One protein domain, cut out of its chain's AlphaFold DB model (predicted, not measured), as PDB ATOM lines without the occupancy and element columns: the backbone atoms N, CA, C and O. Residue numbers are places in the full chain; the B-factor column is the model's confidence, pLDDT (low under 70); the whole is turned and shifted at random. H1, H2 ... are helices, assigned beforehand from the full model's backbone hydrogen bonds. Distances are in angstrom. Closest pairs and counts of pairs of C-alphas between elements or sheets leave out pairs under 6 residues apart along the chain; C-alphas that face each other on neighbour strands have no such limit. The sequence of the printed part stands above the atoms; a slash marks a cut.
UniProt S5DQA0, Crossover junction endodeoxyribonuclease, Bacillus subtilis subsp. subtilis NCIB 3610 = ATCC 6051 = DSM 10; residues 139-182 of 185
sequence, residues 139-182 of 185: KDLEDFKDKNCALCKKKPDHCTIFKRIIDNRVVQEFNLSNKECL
ATOM      1  N   LYS A 139      40.209 -37.383 -19.622       94.12
ATOM      2  CA  LYS A 139      41.448 -38.138 -19.839       94.12
ATOM      3  C   LYS A 139      42.697 -37.259 -19.733       94.12
ATOM      4  O   LYS A 139      43.661 -37.655 -19.097       94.12
ATOM      5  N   ASP A 140      42.665 -36.061 -20.315       94.69
ATOM      6  CA  ASP A 140      43.788 -35.112 -20.265       94.69
ATOM      7  C   ASP A 140      44.057 -34.646 -18.821       94.69
ATOM      8  O   ASP A 140      45.197 -34.583 -18.359       94.69
ATOM      9  N   LEU A 141      42.987 -34.422 -18.050       94.81
ATOM     10  CA  LEU A 141      43.085 -34.130 -16.621       94.81
ATOM     11  C   LEU A 141      43.653 -35.308 -15.806       94.81
ATOM     12  O   LEU A 141      44.421 -35.095 -14.864       94.81
ATOM     13  N   GLU A 142      43.249 -36.537 -16.113       95.12
ATOM     14  CA  GLU A 142      43.748 -37.743 -15.446       95.12
ATOM     15  C   GLU A 142      45.237 -37.963 -15.742       95.12
ATOM     16  O   GLU A 142      46.043 -38.032 -14.813       95.12
ATOM     17  N   ASP A 143      45.626 -37.893 -17.017       95.12
ATOM     18  CA  ASP A 143      47.022 -37.961 -17.453       95.12
ATOM     19  C   ASP A 143      47.881 -36.888 -16.759       95.12
ATOM     20  O   ASP A 143      49.014 -37.152 -16.336       95.12
ATOM     21  N   PHE A 144      47.351 -35.668 -16.601       94.88
ATOM     22  CA  PHE A 144      48.014 -34.608 -15.846       94.88
ATOM     23  C   PHE A 144      48.220 -34.991 -14.379       94.88
ATOM     24  O   PHE A 144      49.325 -34.814 -13.847       94.88
ATOM     25  N   LYS A 145      47.175 -35.496 -13.712       94.19
ATOM     26  CA  LYS A 145      47.234 -35.887 -12.298       94.19
ATOM     27  C   LYS A 145      48.272 -36.979 -12.075       94.19
ATOM     28  O   LYS A 145      49.051 -36.854 -11.131       94.19
ATOM     29  N   ASP A 146      48.346 -37.969 -12.951       93.88
ATOM     30  CA  ASP A 146      49.282 -39.083 -12.817       93.88
ATOM     31  C   ASP A 146      50.732 -38.647 -13.042       93.88
ATOM     32  O   ASP A 146      51.624 -38.960 -12.251       93.88
ATOM     33  N   LYS A 147      50.981 -37.847 -14.085       92.81
ATOM     34  CA  LYS A 147      52.338 -37.398 -14.440       92.81
ATOM     35  C   LYS A 147      52.876 -36.306 -13.514       92.81
ATOM     36  O   LYS A 147      54.087 -36.209 -13.304       92.81
ATOM     37  N   ASN A 148      51.999 -35.470 -12.958       92.62
ATOM     38  CA  ASN A 148      52.396 -34.297 -12.178       92.62
ATOM     39  C   ASN A 148      52.004 -34.413 -10.703       92.62
ATOM     40  O   ASN A 148      52.858 -34.282  -9.825       92.62
ATOM     41  N   CYS A 149      50.719 -34.621 -10.409       92.31
ATOM     42  CA  CYS A 149      50.191 -34.514  -9.047       92.31
ATOM     43  C   CYS A 149      50.511 -35.718  -8.159       92.31
ATOM     44  O   CYS A 149      50.887 -35.503  -7.009       92.31
ATOM     45  N   ALA A 150      50.420 -36.952  -8.667       89.69
ATOM     46  CA  ALA A 150      50.754 -38.186  -7.932       89.69
ATOM     47  C   ALA A 150      52.199 -38.194  -7.400       89.69
ATOM     48  O   ALA A 150      52.582 -38.911  -6.483       89.69
ATOM     49  N   LEU A 151      52.994 -37.344  -8.019       87.06
ATOM     50  CA  LEU A 151      54.428 -37.302  -8.026       87.06
ATOM     51  C   LEU A 151      54.915 -35.997  -7.327       87.06
ATOM     52  O   LEU A 151      56.114 -35.707  -7.284       87.06
ATOM     53  N   CYS A 152      53.979 -35.209  -6.780       90.75
ATOM     54  CA  CYS A 152      54.152 -33.948  -6.059       90.75
ATOM     55  C   CYS A 152      53.869 -34.144  -4.561       90.75
ATOM     56  O   CYS A 152      52.967 -34.890  -4.188       90.75
ATOM     57  N   LYS A 153      54.566 -33.418  -3.679       86.88
ATOM     58  CA  LYS A 153      54.326 -33.502  -2.225       86.88
ATOM     59  C   LYS A 153      52.944 -32.993  -1.806       86.88
ATOM     60  O   LYS A 153      52.442 -33.361  -0.745       86.88
ATOM     61  N   LYS A 154      52.340 -32.097  -2.591       89.19
ATOM     62  CA  LYS A 154      51.079 -31.433  -2.249       89.19
ATOM     63  C   LYS A 154      49.890 -32.145  -2.891       89.19
ATOM     64  O   LYS A 154      49.815 -32.236  -4.112       89.19
ATOM     65  N   LYS A 155      48.916 -32.558  -2.073       88.75
ATOM     66  CA  LYS A 155      47.661 -33.155  -2.560       88.75
ATOM     67  C   LYS A 155      46.851 -32.158  -3.415       88.75
ATOM     68  O   LYS A 155      46.807 -30.975  -3.051       88.75
ATOM     69  N   PRO A 156      46.172 -32.614  -4.490       88.38
ATOM     70  CA  PRO A 156      45.374 -31.760  -5.376       88.38
ATOM     71  C   PRO A 156      44.372 -30.858  -4.642       88.38
ATOM     72  O   PRO A 156      44.336 -29.655  -4.895       88.38
ATOM     73  N   ASP A 157      43.664 -31.390  -3.643       88.12
ATOM     74  CA  ASP A 157      42.607 -30.676  -2.904       88.12
ATOM     75  C   ASP A 157      43.106 -29.468  -2.102       88.12
ATOM     76  O   ASP A 157      42.340 -28.565  -1.753       88.12
ATOM     77  N   HIS A 158      44.407 -29.406  -1.822       91.50
ATOM     78  CA  HIS A 158      45.039 -28.275  -1.140       91.50
ATOM     79  C   HIS A 158      45.923 -27.450  -2.080       91.50
ATOM     80  O   HIS A 158      46.423 -26.388  -1.694       91.50
ATOM     81  N   CYS A 159      46.149 -27.915  -3.311       93.94
ATOM     82  CA  CYS A 159      47.006 -27.258  -4.281       93.94
ATOM     83  C   CYS A 159      46.281 -26.074  -4.933       93.94
ATOM     84  O   CYS A 159      45.344 -26.233  -5.708       93.94
ATOM     85  N   THR A 160      46.735 -24.858  -4.625       94.44
ATOM     86  CA  THR A 160      46.166 -23.621  -5.174       94.44
ATOM     87  C   THR A 160      46.364 -23.521  -6.684       94.44
ATOM     88  O   THR A 160      45.464 -23.053  -7.369       94.44
ATOM     89  N   ILE A 161      47.496 -24.006  -7.210       95.00
ATOM     90  CA  ILE A 161      47.758 -24.093  -8.656       95.00
ATOM     91  C   ILE A 161      46.703 -24.989  -9.307       95.00
ATOM     92  O   ILE A 161      46.026 -24.546 -10.228       95.00
ATOM     93  N   PHE A 162      46.500 -26.197  -8.766       94.94
ATOM     94  CA  PHE A 162      45.517 -27.154  -9.279       94.94
ATOM     95  C   PHE A 162      44.094 -26.575  -9.283       94.94
ATOM     96  O   PHE A 162      43.410 -26.617 -10.299       94.94
ATOM     97  N   LYS A 163      43.667 -25.949  -8.180       94.19
ATOM     98  CA  LYS A 163      42.351 -25.291  -8.109       94.19
ATOM     99  C   LYS A 163      42.178 -24.212  -9.177       94.19
ATOM    100  O   LYS A 163      41.122 -24.125  -9.784       94.19
ATOM    101  N   ARG A 164      43.215 -23.403  -9.418       95.12
ATOM    102  CA  ARG A 164      43.176 -22.323 -10.413       95.12
ATOM    103  C   ARG A 164      43.093 -22.856 -11.844       95.12
ATOM    104  O   ARG A 164      42.319 -22.315 -12.620       95.12
ATOM    105  N   ILE A 165      43.840 -23.903 -12.186       94.75
ATOM    106  CA  ILE A 165      43.805 -24.472 -13.545       94.75
ATOM    107  C   ILE A 165      42.490 -25.220 -13.828       94.75
ATOM    108  O   ILE A 165      42.019 -25.208 -14.961       94.75
ATOM    109  N   ILE A 166      41.855 -25.806 -12.805       93.31
ATOM    110  CA  ILE A 166      40.490 -26.357 -12.911       93.31
ATOM    111  C   ILE A 166      39.454 -25.239 -13.114       93.31
ATOM    112  O   ILE A 166      38.498 -25.423 -13.856       93.31
ATOM    113  N   ASP A 167      39.688 -24.055 -12.547       91.38
ATOM    114  CA  ASP A 167      38.890 -22.832 -12.744       91.38
ATOM    115  C   ASP A 167      39.246 -22.080 -14.051       91.38
ATOM    116  O   ASP A 167      39.163 -20.857 -14.122       91.38
ATOM    117  N   ASN A 168      39.727 -22.786 -15.083       91.06
ATOM    118  CA  ASN A 168      40.143 -22.226 -16.383       91.06
ATOM    119  C   ASN A 168      41.243 -21.141 -16.329       91.06
ATOM    120  O   ASN A 168      41.456 -20.416 -17.302       91.06
ATOM    121  N   ARG A 169      41.985 -20.997 -15.222       93.25
ATOM    122  CA  ARG A 169      43.014 -19.951 -15.113       93.25
ATOM    123  C   ARG A 169      44.351 -20.429 -15.648       93.25
ATOM    124  O   ARG A 169      44.927 -21.395 -15.149       93.25
ATOM    125  N   VAL A 170      44.913 -19.649 -16.562       93.06
ATOM    126  CA  VAL A 170      46.323 -19.765 -16.935       93.06
ATOM    127  C   VAL A 170      47.177 -19.172 -15.811       93.06
ATOM    128  O   VAL A 170      46.949 -18.047 -15.362       93.06
ATOM    129  N   VAL A 171      48.143 -19.947 -15.321       94.06
ATOM    130  CA  VAL A 171      49.047 -19.569 -14.224       94.06
ATOM    131  C   VAL A 171      50.492 -19.827 -14.635       94.06
ATOM    132  O   VAL A 171      50.749 -20.721 -15.432       94.06
ATOM    133  N   GLN A 172      51.437 -19.049 -14.106       94.88
ATOM    134  CA  GLN A 172      52.847 -19.121 -14.516       94.88
ATOM    135  C   GLN A 172      53.489 -20.472 -14.179       94.88
ATOM    136  O   GLN A 172      54.410 -20.916 -14.853       94.88
ATOM    137  N   GLU A 173      52.984 -21.138 -13.145       94.69
ATOM    138  CA  GLU A 173      53.449 -22.438 -12.678       94.69
ATOM    139  C   GLU A 173      52.886 -23.619 -13.486       94.69
ATOM    140  O   GLU A 173      53.135 -24.772 -13.133       94.69
ATOM    141  N   PHE A 174      52.119 -23.351 -14.546       94.56
ATOM    142  CA  PHE A 174      51.518 -24.357 -15.411       94.56
ATOM    143  C   PHE A 174      51.803 -24.042 -16.880       94.56
ATOM    144  O   PHE A 174      51.491 -22.958 -17.372       94.56
ATOM    145  N   ASN A 175      52.367 -25.008 -17.598       94.06
ATOM    146  CA  ASN A 175      52.570 -24.902 -19.033       94.06
ATOM    147  C   ASN A 175      51.360 -25.498 -19.770       94.06
ATOM    148  O   ASN A 175      51.109 -26.699 -19.720       94.06
ATOM    149  N   LEU A 176      50.607 -24.635 -20.457       92.25
ATOM    150  CA  LEU A 176      49.363 -24.998 -21.140       92.25
ATOM    151  C   LEU A 176      49.577 -25.889 -22.372       92.25
ATOM    152  O   LEU A 176      48.688 -26.670 -22.704       92.25
ATOM    153  N   SER A 177      50.728 -25.782 -23.040       90.00
ATOM    154  CA  SER A 177      50.989 -26.487 -24.300       90.00
ATOM    155  C   SER A 177      51.339 -27.954 -24.084       90.00
ATOM    156  O   SER A 177      50.905 -28.807 -24.848       90.00
ATOM    157  N   ASN A 178      52.129 -28.250 -23.051       90.81
ATOM    158  CA  ASN A 178      52.519 -29.620 -22.708       90.81
ATOM    159  C   ASN A 178      51.758 -30.180 -21.496       90.81
ATOM    160  O   ASN A 178      51.964 -31.337 -21.140       90.81
ATOM    161  N   LYS A 179      50.883 -29.370 -20.881       92.31
ATOM    162  CA  LYS A 179      50.109 -29.707 -19.681       92.31
ATOM    163  C   LYS A 179      51.027 -30.182 -18.547       92.31
ATOM    164  O   LYS A 179      50.840 -31.251 -17.974       92.31
ATOM    165  N   GLU A 180      52.037 -29.387 -18.202       92.88
ATOM    166  CA  GLU A 180      52.974 -29.706 -17.115       92.88
ATOM    167  C   GLU A 180      52.925 -28.688 -15.975       92.88
ATOM    168  O   GLU A 180      52.747 -27.485 -16.175       92.88
ATOM    169  N   CYS A 181      53.117 -29.177 -14.750       93.31
ATOM    170  CA  CYS A 181      53.250 -28.346 -13.560       93.31
ATOM    171  C   CYS A 181      54.727 -28.024 -13.302       93.31
ATOM    172  O   CYS A 181      55.508 -28.896 -12.923       93.31
ATOM    173  N   LEU A 182      55.099 -26.750 -13.431       93.06
ATOM    174  CA  LEU A 182      56.476 -26.269 -13.272       93.06
ATOM    175  C   LEU A 182      56.883 -26.077 -11.804       93.06
ATOM    176  O   LEU A 182      58.067 -26.018 -11.486       93.06
TER     177      LEU A 182
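Overview. This is residues 139 to 182 of the 185 residues of the protein "Crossover junction endodeoxyribonuclease" of Bacillus subtilis subsp. subtilis NCIB 3610 = ATCC 6051 = DSM 10 (UniProt S5DQA0). Two short helices, H1 and H2, stand on opposite sides of a small ring of chain, one side of which is the link between them. The other side is the last stretch, residues 167 to 182, which folds back on itself in a short antiparallel pairing. The printed part has 44 residues with two named helices, H1 then H2, and no named strand; the class is all helix, with 18 residues, under half, in named elements. It is compact, with a radius of gyration of the C-alphas of 9.5 A, and spans 21 by 20 by 18 A.

Along the chain. H1, residues 139 to 149, is 14.4 A long and begins at C-alpha 139 (41.448, -38.138, -19.839). H2, residues 160 to 166, is 10.0 A long and ends at C-alpha 166 (40.490, -26.357, -12.911).

Arrangement. H1 and H2 are apart, with no C-alpha of the one within 8 A of the other. A short link of 10 residues joins them. Residues 174 to 175 pair with residues 180 to 181, antiparallel. In H1 and H2 every O i to N i+4 pair is within hydrogen-bond range.

Size, cuts and confidence. The C-alphas farthest apart, those of His 158 and Ser 177, are 24.0 A apart. The printed part has no cut, and no printed residue is under 70 in pLDDT.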